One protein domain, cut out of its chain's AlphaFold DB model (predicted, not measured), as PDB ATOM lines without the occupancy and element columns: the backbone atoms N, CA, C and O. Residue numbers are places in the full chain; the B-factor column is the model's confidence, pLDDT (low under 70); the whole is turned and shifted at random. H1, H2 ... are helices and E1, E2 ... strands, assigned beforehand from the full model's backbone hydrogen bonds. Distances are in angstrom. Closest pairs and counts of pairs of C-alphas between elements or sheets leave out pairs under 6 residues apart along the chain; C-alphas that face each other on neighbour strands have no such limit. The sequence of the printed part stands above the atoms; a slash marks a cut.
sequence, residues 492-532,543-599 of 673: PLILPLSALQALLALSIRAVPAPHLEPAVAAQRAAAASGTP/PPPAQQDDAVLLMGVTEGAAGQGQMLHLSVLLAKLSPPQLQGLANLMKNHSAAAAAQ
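This is residues 492 to 532 and 543 to 599 of the 673 residues of the protein "GLTSCR1 domain-containing protein" of Tilletiopsis washingtonensis (UniProt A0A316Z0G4). A strongly twisted sheet of three strands has the long helix H3 beside its E1 edge and helix H2 beyond its E2 edge, with residues 524 to 530 sticking out there. The short helix H1 follows E1 and sits near H3. The 98 printed residues hold, in order, E1 H1 H2 E2 E3 H3, a mixed class; the antiparallel sheet runs E1 E3 E2. The whole is compact, radius of gyration of the C-alphas 14.4 A, spanning 39 by 36 by 25 A.

Edge strand E1, residues 492 to 496, is antiparallel to inner strand E3, residues 566 to 572, at 149 degrees, with N 493 and O 570 2.8 A apart. E3 forms a hairpin with edge strand E2, residues 552 to 559, antiparallel at 158 degrees; N 555 and O 569 are 2.8 A apart. E2 bends by 53 degrees at residue 555, and residues 511 to 512 pair parallel with its residues 553 to 554. H1, residues 499 to 505, only just touches H3, residues 579 to 599, with 3 pairs of C-alphas within 8 A, through residues 585 to 588 of H3 alone; the closest C-alphas, of Leu 503 and Leu 585, are 7.5 A apart. Their tilt is shallow, 26 degrees, opposite ways. H3 only grazes the sheet, with residues 588 to 593. H2, residues 517 to 529, is apart from H1 and H3. In H1, H2 and H3 every O i to N i+4 pair is within hydrogen-bond range.

E1 begins at C-alpha 492 (-20.163, 16.958, 15.077) and is 13.6 A long; H1 is 9.8 A, H2 18.1 A, E2 20.4 A and E3 18.9 A. H3, 30.3 A, ends at C-alpha 599 (-19.608, 9.169, -5.815).

The two farthest C-alphas, of Thr 531 and Pro 579, are 41.1 A apart. Residues 533 to 542 are not printed, and C-alphas 532 and 543 are 30.0 A apart across this cut. The link from H1 to H2 is long. Residue 562 has pLDDT under 70.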
ATOM      1  N   PRO A 492     -19.039  17.061  15.996       95.81
ATOM      2  CA  PRO A 492     -20.163  16.958  15.077       95.81
ATOM      3  C   PRO A 492     -19.824  15.991  13.936       95.81
ATOM      4  O   PRO A 492     -18.823  16.159  13.240       95.81
ATOM      5  N   LEU A 493     -20.675  14.989  13.725       96.12
ATOM      6  CA  LEU A 493     -20.592  14.031  12.626       96.12
ATOM      7  C   LEU A 493     -21.855  14.115  11.770       96.12
ATOM      8  O   LEU A 493     -22.969  14.143  12.294       96.12
ATOM      9  N   ILE A 494     -21.679  14.087  10.450       95.50
ATOM     10  CA  ILE A 494     -22.775  13.968   9.488       95.50
ATOM     11  C   ILE A 494     -22.682  12.573   8.871       95.50
ATOM     12  O   ILE A 494     -21.645  12.215   8.313       95.50
ATOM     13  N   LEU A 495     -23.740  11.773   9.005       95.75
ATOM     14  CA  LEU A 495     -23.809  10.396   8.504       95.75
ATOM     15  C   LEU A 495     -25.122  10.174   7.740       95.75
ATOM     16  O   LEU A 495     -26.138  10.745   8.123       95.75
ATOM     17  N   PRO A 496     -25.173   9.317   6.711       95.06
ATOM     18  CA  PRO A 496     -26.426   8.992   6.034       95.06
ATOM     19  C   PRO A 496     -27.354   8.206   6.969       95.06
ATOM     20  O   PRO A 496     -26.888   7.462   7.832       95.06
ATOM     21  N   LEU A 497     -28.672   8.299   6.772       92.88
ATOM     22  CA  LEU A 497     -29.668   7.580   7.583       92.88
ATOM     23  C   LEU A 497     -29.414   6.060   7.632       92.88
ATOM     24  O   LEU A 497     -29.644   5.424   8.660       92.88
ATOM     25  N   SER A 498     -28.869   5.483   6.557       92.94
ATOM     26  CA  SER A 498     -28.466   4.071   6.484       92.94
ATOM     27  C   SER A 498     -27.393   3.675   7.510       92.94
ATOM     28  O   SER A 498     -27.356   2.522   7.942       92.94
ATOM     29  N   ALA A 499     -26.562   4.613   7.974       95.31
ATOM     30  CA  ALA A 499     -25.564   4.361   9.012       95.31
ATOM     31  C   ALA A 499     -26.178   4.125  10.405       95.31
ATOM     32  O   ALA A 499     -25.502   3.574  11.274       95.31
ATOM     33  N   LEU A 500     -27.451   4.476  10.631       93.31
ATOM     34  CA  LEU A 500     -28.124   4.283  11.923       93.31
ATOM     35  C   LEU A 500     -28.143   2.805  12.343       93.31
ATOM     36  O   LEU A 500     -27.892   2.489  13.505       93.31
ATOM     37  N   GLN A 501     -28.357   1.887  11.396       93.56
ATOM     38  CA  GLN A 501     -28.337   0.449  11.676       93.56
ATOM     39  C   GLN A 501     -26.929  -0.049  12.042       93.56
ATOM     40  O   GLN A 501     -26.791  -0.903  12.917       93.56
ATOM     41  N   ALA A 502     -25.879   0.524  11.443       95.75
ATOM     42  CA  ALA A 502     -24.495   0.223  11.802       95.75
ATOM     43  C   ALA A 502     -24.129   0.777  13.192       95.75
ATOM     44  O   ALA A 502     -23.501   0.072  13.978       95.75
ATOM     45  N   LEU A 503     -24.586   1.982  13.553       96.38
ATOM     46  CA  LEU A 503     -24.433   2.519  14.914       96.38
ATOM     47  C   LEU A 503     -25.129   1.627  15.957       96.38
ATOM     48  O   LEU A 503     -24.523   1.288  16.974       96.38
ATOM     49  N   LEU A 504     -26.352   1.163  15.675       95.50
ATOM     50  CA  LEU A 504     -27.058   0.211  16.541       95.50
ATOM     51  C   LEU A 504     -26.321  -1.132  16.666       95.50
ATOM     52  O   LEU A 504     -26.254  -1.671  17.770       95.50
ATOM     53  N   ALA A 505     -25.731  -1.648  15.582       96.25
ATOM     54  CA  ALA A 505     -24.908  -2.861  15.613       96.25
ATOM     55  C   ALA A 505     -23.641  -2.687  16.473       96.25
ATOM     56  O   ALA A 505     -23.235  -3.613  17.171       96.25
ATOM     57  N   LEU A 506     -23.072  -1.479  16.509       97.12
ATOM     58  CA  LEU A 506     -21.986  -1.102  17.419       97.12
ATOM     59  C   LEU A 506     -22.456  -0.849  18.863       97.12
ATOM     60  O   LEU A 506     -21.649  -0.460  19.703       97.12
ATOM     61  N   SER A 507     -23.736  -1.059  19.187       96.69
ATOM     62  CA  SER A 507     -24.389  -0.690  20.458       96.69
ATOM     63  C   SER A 507     -24.389   0.815  20.782       96.69
ATOM     64  O   SER A 507     -24.703   1.215  21.904       96.69
ATOM     65  N   ILE A 508     -24.099   1.664  19.792       96.44
ATOM     66  CA  ILE A 508     -24.129   3.122  19.908       96.44
ATOM     67  C   ILE A 508     -25.579   3.586  19.730       96.44
ATOM     68  O   ILE A 508     -26.113   3.637  18.621       96.44
ATOM     69  N   ARG A 509     -26.240   3.918  20.841       95.12
ATOM     70  CA  ARG A 509     -27.599   4.471  20.837       95.12
ATOM     71  C   ARG A 509     -27.532   5.988  20.701       95.12
ATOM     72  O   ARG A 509     -27.120   6.661  21.636       95.12
ATOM     73  N   ALA A 510     -27.958   6.514  19.555       94.56
ATOM     74  CA  ALA A 510     -28.154   7.948  19.385       94.56
ATOM     75  C   ALA A 510     -29.407   8.390  20.159       94.56
ATOM     76  O   ALA A 510     -30.522   7.966  19.837       94.56
ATOM     77  N   VAL A 511     -29.224   9.220  21.186       94.88
ATOM     78  CA  VAL A 511     -30.329   9.805  21.959       94.88
ATOM     79  C   VAL A 511     -30.885  11.003  21.180       94.88
ATOM     80  O   VAL A 511     -30.096  11.860  20.784       94.88
ATOM     81  N   PRO A 512     -32.201  11.096  20.905       92.81
ATOM     82  CA  PRO A 512     -32.786  12.297  20.312       92.81
ATOM     83  C   PRO A 512     -32.512  13.513  21.196       92.81
ATOM     84  O   PRO A 512     -32.826  13.480  22.383       92.81
ATOM     85  N   ALA A 513     -31.965  14.596  20.640       91.75
ATOM     86  CA  ALA A 513     -31.921  15.853  21.377       91.75
ATOM     87  C   ALA A 513     -33.353  16.311  21.738       91.75
ATOM     88  O   ALA A 513     -34.274  16.061  20.955       91.75
ATOM     89  N   PRO A 514     -33.563  17.027  22.861       88.94
ATOM     90  CA  PRO A 514     -34.903  17.390  23.336       88.94
ATOM     91  C   PRO A 514     -35.770  18.131  22.305       88.94
ATOM     92  O   PRO A 514     -36.984  17.960  22.266       88.94
ATOM     93  N   HIS A 515     -35.163  18.922  21.411       86.81
ATOM     94  CA  HIS A 515     -35.886  19.621  20.339       86.81
ATOM     95  C   HIS A 515     -36.349  18.709  19.191       86.81
ATOM     96  O   HIS A 515     -37.177  19.134  18.387       86.81
ATOM     97  N   LEU A 516     -35.832  17.481  19.096       88.81
ATOM     98  CA  LEU A 516     -36.252  16.475  18.118       88.81
ATOM     99  C   LEU A 516     -37.320  15.526  18.655       88.81
ATOM    100  O   LEU A 516     -37.992  14.888  17.846       88.81
ATOM    101  N   GLU A 517     -37.506  15.416  19.973       89.12
ATOM    102  CA  GLU A 517     -38.506  14.506  20.547       89.12
ATOM    103  C   GLU A 517     -39.914  14.689  19.953       89.12
ATOM    104  O   GLU A 517     -40.514  13.670  19.608       89.12
ATOM    105  N   PRO A 518     -40.434  15.915  19.711       86.94
ATOM    106  CA  PRO A 518     -41.736  16.090  19.065       86.94
ATOM    107  C   PRO A 518     -41.781  15.524  17.637       86.94
ATOM    108  O   PRO A 518     -42.761  14.885  17.259       86.94
ATOM    109  N   ALA A 519     -40.709  15.705  16.857       83.06
ATOM    110  CA  ALA A 519     -40.615  15.206  15.484       83.06
ATOM    111  C   ALA A 519     -40.468  13.675  15.442       83.06
ATOM    112  O   ALA A 519     -41.146  13.004  14.664       83.06
ATOM    113  N   VAL A 520     -39.644  13.102  16.325       84.75
ATOM    114  CA  VAL A 520     -39.466  11.646  16.455       84.75
ATOM    115  C   VAL A 520     -40.740  10.979  16.987       84.75
ATOM    116  O   VAL A 520     -41.103   9.894  16.528       84.75
ATOM    117  N   ALA A 521     -41.457  11.618  17.917       86.12
ATOM    118  CA  ALA A 521     -42.750  11.143  18.402       86.12
ATOM    119  C   ALA A 521     -43.816  11.172  17.296       86.12
ATOM    120  O   ALA A 521     -44.505  10.171  17.102       86.12
ATOM    121  N   ALA A 522     -43.899  12.262  16.523       83.69
ATOM    122  CA  ALA A 522     -44.790  12.360  15.366       83.69
ATOM    123  C   ALA A 522     -44.474  11.290  14.306       83.69
ATOM    124  O   ALA A 522     -45.381  10.604  13.836       83.69
ATOM    125  N   GLN A 523     -43.194  11.070  13.992       83.00
ATOM    126  CA  GLN A 523     -42.770  10.043  13.038       83.00
ATOM    127  C   GLN A 523     -43.102   8.622  13.525       83.00
ATOM    128  O   GLN A 523     -43.562   7.798  12.733       83.00
ATOM    129  N   ARG A 524     -42.937   8.327  14.825       84.75
ATOM    130  CA  ARG A 524     -43.363   7.046  15.422       84.75
ATOM    131  C   ARG A 524     -44.881   6.869  15.391       84.75
ATOM    132  O   ARG A 524     -45.342   5.774  15.085       84.75
ATOM    133  N   ALA A 525     -45.646   7.921  15.683       85.62
ATOM    134  CA  ALA A 525     -47.106   7.883  15.631       85.62
ATOM    135  C   ALA A 525     -47.609   7.629  14.201       85.62
ATOM    136  O   ALA A 525     -48.437   6.745  14.004       85.62
ATOM    137  N   ALA A 526     -47.041   8.320  13.207       84.31
ATOM    138  CA  ALA A 526     -47.372   8.128  11.796       84.31
ATOM    139  C   ALA A 526     -46.983   6.728  11.279       84.31
ATOM    140  O   ALA A 526     -47.755   6.099  10.557       84.31
ATOM    141  N   ALA A 527     -45.823   6.201  11.697       82.25
ATOM    142  CA  ALA A 527     -45.417   4.829  11.390       82.25
ATOM    143  C   ALA A 527     -46.362   3.784  12.015       82.25
ATOM    144  O   ALA A 527     -46.665   2.777  11.379       82.25
ATOM    145  N   ALA A 528     -46.862   4.028  13.232       85.94
ATOM    146  CA  ALA A 528     -47.817   3.146  13.905       85.94
ATOM    147  C   ALA A 528     -49.231   3.195  13.295       85.94
ATOM    148  O   ALA A 528     -49.936   2.188  13.325       85.94
ATOM    149  N   SER A 529     -49.651   4.332  12.727       88.12
ATOM    150  CA  SER A 529     -50.948   4.481  12.048       88.12
ATOM    151  C   SER A 529     -50.936   4.079  10.570       88.12
ATOM    152  O   SER A 529     -51.984   4.124   9.928       88.12
ATOM    153  N   GLY A 530     -49.778   3.719  10.002       87.75
ATOM    154  CA  GLY A 530     -49.639   3.370   8.582       87.75
ATOM    155  C   GLY A 530     -49.926   4.526   7.614       87.75
ATOM    156  O   GLY A 530     -49.999   4.319   6.405       87.75
ATOM    157  N   THR A 531     -50.093   5.747   8.124       83.94
ATOM    158  CA  THR A 531     -50.296   6.944   7.304       83.94
ATOM    159  C   THR A 531     -48.962   7.392   6.711       83.94
ATOM    160  O   THR A 531     -47.979   7.452   7.455       83.94
ATOM    161  N   PRO A 532     -48.902   7.752   5.415       74.94
ATOM    162  CA  PRO A 532     -47.673   8.251   4.810       74.94
ATOM    163  C   PRO A 532     -47.211   9.504   5.558       74.94
ATOM    164  O   PRO A 532     -47.934  10.500   5.627       74.94
ATOM    165  N   PRO A 543     -26.648  23.804  17.043       87.38
ATOM    166  CA  PRO A 543     -25.332  23.556  17.631       87.38
ATOM    167  C   PRO A 543     -25.446  22.629  18.854       87.38
ATOM    168  O   PRO A 543     -26.491  22.614  19.514       87.38
ATOM    169  N   PRO A 544     -24.400  21.843  19.165       87.44
ATOM    170  CA  PRO A 544     -24.451  20.907  20.277       87.44
ATOM    171  C   PRO A 544     -24.475  21.658  21.617       87.44
ATOM    172  O   PRO A 544     -23.894  22.743  21.721       87.44
ATOM    173  N   PRO A 545     -25.140  21.115  22.652       88.25
ATOM    174  CA  PRO A 545     -25.129  21.729  23.972       88.25
ATOM    175  C   PRO A 545     -23.709  21.708  24.554       88.25
ATOM    176  O   PRO A 545     -22.973  20.737  24.392       88.25
ATOM    177  N   ALA A 546     -23.327  22.771  25.270       87.12
ATOM    178  CA  ALA A 546     -21.998  22.889  25.881       87.12
ATOM    179  C   ALA A 546     -21.712  21.798  26.934       87.12
ATOM    180  O   ALA A 546     -20.557  21.484  27.209       87.12
ATOM    181  N   GLN A 547     -22.769  21.220  27.508       90.31
ATOM    182  CA  GLN A 547     -22.730  20.050  28.376       90.31
ATOM    183  C   GLN A 547     -23.547  18.945  27.704       90.31
ATOM    184  O   GLN A 547     -24.745  19.104  27.478       90.31
ATOM    185  N   GLN A 548     -22.882  17.846  27.350       93.00
ATOM    186  CA  GLN A 548     -23.511  16.670  26.757       93.00
ATOM    187  C   GLN A 548     -23.247  15.454  27.653       93.00
ATOM    188  O   GLN A 548     -22.108  15.008  27.829       93.00
ATOM    189  N   ASP A 549     -24.316  14.897  28.216       92.94
ATOM    190  CA  ASP A 549     -24.205  13.745  29.108       92.94
ATOM    191  C   ASP A 549     -24.184  12.403  28.363       92.94
ATOM    192  O   ASP A 549     -23.468  11.489  28.780       92.94
ATOM    193  N   ASP A 550     -24.823  12.326  27.198       94.69
ATOM    194  CA  ASP A 550     -24.862  11.125  26.362       94.69
ATOM    195  C   ASP A 550     -23.626  10.952  25.469       94.69
ATOM    196  O   ASP A 550     -23.064  11.913  24.944       94.69
ATOM    197  N   ALA A 551     -23.229   9.702  25.210       93.56
ATOM    198  CA  ALA A 551     -22.115   9.404  24.306       93.56
ATOM    199  C   ALA A 551     -22.379   9.861  22.857       93.56
ATOM    200  O   ALA A 551     -21.456  10.322  22.184       93.56
ATOM    201  N   VAL A 552     -23.633   9.758  22.389       94.12
ATOM    202  CA  VAL A 552     -24.074  10.222  21.064       94.12
ATOM    203  C   VAL A 552     -25.449  10.878  21.146       94.12
ATOM    204  O   VAL A 552     -26.439  10.223  21.472       94.12
ATOM    205  N   LEU A 553     -25.507  12.152  20.767       94.06
ATOM    206  CA  LEU A 553     -26.722  12.959  20.708       94.06
ATOM    207  C   LEU A 553     -27.118  13.199  19.242       94.06
ATOM    208  O   LEU A 553     -26.311  13.685  18.454       94.06
ATOM    209  N   LEU A 554     -28.353  12.885  18.861       92.81
ATOM    210  CA  LEU A 554     -28.907  13.208  17.545       92.81
ATOM    211  C   LEU A 554     -29.358  14.674  17.537       92.81
ATOM    212  O   LEU A 554     -30.292  15.040  18.246       92.81
ATOM    213  N   MET A 555     -28.687  15.504  16.739       93.75
ATOM    214  CA  MET A 555     -28.860  16.961  16.672       93.75
ATOM    215  C   MET A 555     -29.885  17.398  15.619       93.75
ATOM    216  O   MET A 555     -30.539  18.429  15.788       93.75
ATOM    217  N   GLY A 556     -30.039  16.626  14.543       92.69
ATOM    218  CA  GLY A 556     -31.016  16.895  13.489       92.69
ATOM    219  C   GLY A 556     -31.023  15.835  12.394       92.69
ATOM    220  O   GLY A 556     -30.122  15.000  12.305       92.69
ATOM    221  N   VAL A 557     -32.045  15.899  11.547       91.81
ATOM    222  CA  VAL A 557     -32.148  15.133  10.303       91.81
ATOM    223  C   VAL A 557     -32.382  16.132   9.179       91.81
ATOM    224  O   VAL A 557     -33.384  16.846   9.191       91.81
ATOM    225  N   THR A 558     -31.464  16.196   8.220       92.12
ATOM    226  CA  THR A 558     -31.576  17.059   7.038       92.12
ATOM    227  C   THR A 558     -31.714  16.218   5.786       92.12
ATOM    228  O   THR A 558     -31.023  15.213   5.638       92.12
ATOM    229  N   GLU A 559     -32.537  16.649   4.843       90.75
ATOM    230  CA  GLU A 559     -32.499  16.098   3.493       90.75
ATOM    231  C   GLU A 559     -31.172  16.480   2.811       90.75
ATOM    232  O   GLU A 559     -30.766  17.643   2.825       90.75
ATOM    233  N   GLY A 560     -30.444  15.487   2.300       85.06
ATOM    234  CA  GLY A 560     -29.181  15.679   1.597       85.06
ATOM    235  C   GLY A 560     -29.394  16.273   0.207       85.06
ATOM    236  O   GLY A 560     -30.435  16.070  -0.422       85.06
ATOM    237  N   ALA A 561     -28.393  16.994  -0.296       78.06
ATOM    238  CA  ALA A 561     -28.468  17.613  -1.613       78.06
ATOM    239  C   ALA A 561     -28.701  16.565  -2.720       78.06
ATOM    240  O   ALA A 561     -28.083  15.499  -2.725       78.06
ATOM    241  N   ALA A 562     -29.595  16.893  -3.660       66.69
ATOM    242  CA  ALA A 562     -29.788  16.205  -4.941       66.69
ATOM    243  C   ALA A 562     -29.782  14.657  -4.880       66.69
ATOM    244  O   ALA A 562     -29.080  13.995  -5.642       66.69
ATOM    245  N   GLY A 563     -30.588  14.069  -3.990       79.62
ATOM    246  CA  GLY A 563     -30.835  12.620  -3.980       79.62
ATOM    247  C   GLY A 563     -29.893  11.780  -3.112       79.62
ATOM    248  O   GLY A 563     -30.036  10.560  -3.094       79.62
ATOM    249  N   GLN A 564     -29.000  12.388  -2.320       78.00
ATOM    250  CA  GLN A 564     -28.186  11.658  -1.327       78.00
ATOM    251  C   GLN A 564     -28.988  11.080  -0.136       78.00
ATOM    252  O   GLN A 564     -28.417  10.434   0.742       78.00
ATOM    253  N   GLY A 565     -30.312  11.261  -0.113       88.56
ATOM    254  CA  GLY A 565     -31.195  10.770   0.945       88.56
ATOM    255  C   GLY A 565     -31.107  11.600   2.225       88.56
ATOM    256  O   GLY A 565     -30.556  12.697   2.243       88.56
ATOM    257  N   GLN A 566     -31.684  11.099   3.316       92.31
ATOM    258  CA  GLN A 566     -31.658  11.795   4.605       92.31
ATOM    259  C   GLN A 566     -30.296  11.633   5.296       92.31
ATOM    260  O   GLN A 566     -29.763  10.526   5.394       92.31
ATOM    261  N   MET A 567     -29.765  12.740   5.808       94.19
ATOM    262  CA  MET A 567     -28.505  12.846   6.541       94.19
ATOM    263  C   MET A 567     -28.785  13.158   8.017       94.19
ATOM    264  O   MET A 567     -29.532  14.077   8.355       94.19
ATOM    265  N   LEU A 568     -28.177  12.376   8.899       94.75
ATOM    266  CA  LEU A 568     -28.200  12.512  10.349       94.75
ATOM    267  C   LEU A 568     -27.062  13.425  10.799       94.75
ATOM    268  O   LEU A 568     -25.900  13.165  10.487       94.75
ATOM    269  N   HIS A 569     -27.391  14.437  11.595       96.00
ATOM    270  CA  HIS A 569     -26.419  15.250  12.322       96.00
ATOM    271  C   HIS A 569     -26.318  14.709  13.741       96.00
ATOM    272  O   HIS A 569     -27.308  14.696  14.476       96.00
ATOM    273  N   LEU A 570     -25.137  14.239  14.123       96.25
ATOM    274  CA  LEU A 570     -24.849  13.627  15.418       96.25
ATOM    275  C   LEU A 570     -23.765  14.425  16.140       96.25
ATOM    276  O   LEU A 570     -22.842  14.929  15.508       96.25
ATOM    277  N   SER A 571     -23.821  14.465  17.466       97.00
ATOM    278  CA  SER A 571     -22.732  14.945  18.310       97.00
ATOM    279  C   SER A 571     -22.173  13.799  19.132       97.00
ATOM    280  O   SER A 571     -22.915  13.151  19.874       97.00
ATOM    281  N   VAL A 572     -20.878  13.527  18.990       96.88
ATOM    282  CA  VAL A 572     -20.227  12.357  19.588       96.88
ATOM    283  C   VAL A 572     -19.162  12.779  20.592       96.88
ATOM    284  O   VAL A 572     -18.232  13.511  20.254       96.88
ATOM    285  N   LEU A 573     -19.259  12.256  21.814       96.62
ATOM    286  CA  LEU A 573     -18.222  12.378  22.838       96.62
ATOM    287  C   LEU A 573     -17.342  11.128  22.847       96.62
ATOM    288  O   LEU A 573     -17.711  10.101  23.418       96.62
ATOM    289  N   LEU A 574     -16.147  11.226  22.254       95.81
ATOM    290  CA  LEU A 574     -15.210  10.099  22.160       95.81
ATOM    291  C   LEU A 574     -14.836   9.522  23.535       95.81
ATOM    292  O   LEU A 574     -14.727   8.310  23.674       95.81
ATOM    293  N   ALA A 575     -14.721  10.372  24.561       95.50
ATOM    294  CA  ALA A 575     -14.409   9.964  25.934       95.50
ATOM    295  C   ALA A 575     -15.477   9.065  26.597       95.50
ATOM    296  O   ALA A 575     -15.192   8.440  27.615       95.50
ATOM    297  N   LYS A 576     -16.699   8.995  26.043       96.12
ATOM    298  CA  LYS A 576     -17.803   8.151  26.544       96.12
ATOM    299  C   LYS A 576     -18.053   6.907  25.681       96.12
ATOM    300  O   LYS A 576     -18.950   6.124  25.990       96.12
ATOM    301  N   LEU A 577     -17.282   6.711  24.609       96.38
ATOM    302  CA  LEU A 577     -17.337   5.511  23.779       96.38
ATOM    303  C   LEU A 577     -16.290   4.491  24.235       96.38
ATOM    304  O   LEU A 577     -15.134   4.821  24.488       96.38
ATOM    305  N   SER A 578     -16.687   3.222  24.287       96.50
ATOM    306  CA  SER A 578     -15.753   2.124  24.551       96.50
ATOM    307  C   SER A 578     -14.779   1.913  23.372       96.50
ATOM    308  O   SER A 578     -15.128   2.206  22.225       96.50
ATOM    309  N   PRO A 579     -13.577   1.340  23.592       96.38
ATOM    310  CA  PRO A 579     -12.621   1.054  22.519       96.38
ATOM    311  C   PRO A 579     -13.188   0.325  21.277       96.38
ATOM    312  O   PRO A 579     -12.909   0.783  20.166       96.38
ATOM    313  N   PRO A 580     -14.028  -0.733  21.385       96.88
ATOM    314  CA  PRO A 580     -14.624  -1.359  20.200       96.88
ATOM    315  C   PRO A 580     -15.648  -0.458  19.489       96.88
ATOM    316  O   PRO A 580     -15.769  -0.524  18.266       96.88
ATOM    317  N   GLN A 581     -16.354   0.419  20.214       96.62
ATOM    318  CA  GLN A 581     -17.245   1.418  19.610       96.62
ATOM    319  C   GLN A 581     -16.455   2.481  18.840       96.62
ATOM    320  O   GLN A 581     -16.849   2.831  17.731       96.62
ATOM    321  N   LEU A 582     -15.324   2.948  19.382       96.81
ATOM    322  CA  LEU A 582     -14.418   3.876  18.697       96.81
ATOM    323  C   LEU A 582     -13.854   3.260  17.409       96.81
ATOM    324  O   LEU A 582     -13.908   3.889  16.353       96.81
ATOM    325  N   GLN A 583     -13.382   2.010  17.465       97.12
ATOM    326  CA  GLN A 583     -12.879   1.295  16.287       97.12
ATOM    327  C   GLN A 583     -13.982   1.064  15.238       97.12
ATOM    328  O   GLN A 583     -13.763   1.264  14.042       97.12
ATOM    329  N   GLY A 584     -15.184   0.688  15.678       96.88
ATOM    330  CA  GLY A 584     -16.345   0.533  14.805       96.88
ATOM    331  C   GLY A 584     -16.774   1.839  14.134       96.88
ATOM    332  O   GLY A 584     -17.019   1.856  12.928       96.88
ATOM    333  N   LEU A 585     -16.814   2.940  14.890       97.00
ATOM    334  CA  LEU A 585     -17.143   4.271  14.380       97.00
ATOM    335  C   LEU A 585     -16.090   4.762  13.377       97.00
ATOM    336  O   LEU A 585     -16.454   5.282  12.325       97.00
ATOM    337  N   ALA A 586     -14.801   4.533  13.647       96.56
ATOM    338  CA  ALA A 586     -13.719   4.851  12.716       96.56
ATOM    339  C   ALA A 586     -13.851   4.074  11.393       96.56
ATOM    340  O   ALA A 586     -13.722   4.660  10.316       96.56
ATOM    341  N   ASN A 587     -14.184   2.779  11.451       97.25
ATOM    342  CA  ASN A 587     -14.462   1.971  10.259       97.25
ATOM    343  C   ASN A 587     -15.700   2.470   9.495       97.25
ATOM    344  O   ASN A 587     -15.674   2.546   8.267       97.25
ATOM    345  N   LEU A 588     -16.766   2.857  10.202       96.94
ATOM    346  CA  LEU A 588     -17.977   3.431   9.607       96.94
ATOM    347  C   LEU A 588     -17.659   4.745   8.877       96.94
ATOM    348  O   LEU A 588     -18.013   4.892   7.707       96.94
ATOM    349  N   MET A 589     -16.935   5.666   9.524       96.25
ATOM    350  CA  MET A 589     -16.505   6.927   8.912       96.25
ATOM    351  C   MET A 589     -15.604   6.696   7.695       96.25
ATOM    352  O   MET A 589     -15.834   7.311   6.656       96.25
ATOM    353  N   LYS A 590     -14.643   5.765   7.778       96.31
ATOM    354  CA  LYS A 590     -13.767   5.391   6.656       96.31
ATOM    355  C   LYS A 590     -14.559   4.847   5.461       96.31
ATOM    356  O   LYS A 590     -14.313   5.245   4.321       96.31
ATOM    357  N   ASN A 591     -15.533   3.974   5.714       95.81
ATOM    358  CA  ASN A 591     -16.400   3.427   4.672       95.81
ATOM    359  C   ASN A 591     -17.284   4.518   4.050       95.81
ATOM    360  O   ASN A 591     -17.458   4.543   2.832       95.81
ATOM    361  N   HIS A 592     -17.795   5.457   4.854       93.50
ATOM    362  CA  HIS A 592     -18.577   6.578   4.339       93.50
ATOM    363  C   HIS A 592     -17.724   7.545   3.499       93.50
ATOM    364  O   HIS A 592     -18.149   7.919   2.407       93.50
ATOM    365  N   SER A 593     -16.499   7.876   3.930       93.81
ATOM    366  CA  SER A 593     -15.586   8.713   3.137       93.81
ATOM    367  C   SER A 593     -15.175   8.044   1.823       93.81
ATOM    368  O   SER A 593     -15.091   8.716   0.798       93.81
ATOM    369  N   ALA A 594     -14.979   6.720   1.820       95.25
ATOM    370  CA  ALA A 594     -14.704   5.963   0.598       95.25
ATOM    371  C   ALA A 594     -15.905   5.971  -0.367       95.25
ATOM    372  O   ALA A 594     -15.727   6.175  -1.567       95.25
ATOM    373  N   ALA A 595     -17.131   5.820   0.148       92.81
ATOM    374  CA  ALA A 595     -18.348   5.919  -0.656       92.81
ATOM    375  C   ALA A 595     -18.554   7.332  -1.236       92.81
ATOM    376  O   ALA A 595     -18.904   7.463  -2.407       92.81
ATOM    377  N   ALA A 596     -18.287   8.384  -0.456       90.44
ATOM    378  CA  ALA A 596     -18.351   9.768  -0.927       90.44
ATOM    379  C   ALA A 596     -17.301  10.057  -2.018       90.44
ATOM    380  O   ALA A 596     -17.628  10.657  -3.040       90.44
ATOM    381  N   ALA A 597     -16.067   9.568  -1.853       93.56
ATOM    382  CA  ALA A 597     -15.020   9.681  -2.870       93.56
ATOM    383  C   ALA A 597     -15.386   8.936  -4.168       93.56
ATOM    384  O   ALA A 597     -15.186   9.468  -5.259       93.56
ATOM    385  N   ALA A 598     -15.981   7.742  -4.066       93.12
ATOM    386  CA  ALA A 598     -16.467   6.994  -5.224       93.12
ATOM    387  C   ALA A 598     -17.620   7.712  -5.950       93.12
ATOM    388  O   ALA A 598     -17.641   7.738  -7.177       93.12
ATOM    389  N   GLN A 599     -18.548   8.344  -5.217       89.38
ATOM    390  CA  GLN A 599     -19.608   9.169  -5.815       89.38
ATOM    391  C   GLN A 599     -19.044  10.402  -6.534       89.38
ATOM    392  O   GLN A 599     -19.485  10.703  -7.639       89.38
TER     393      GLN A 599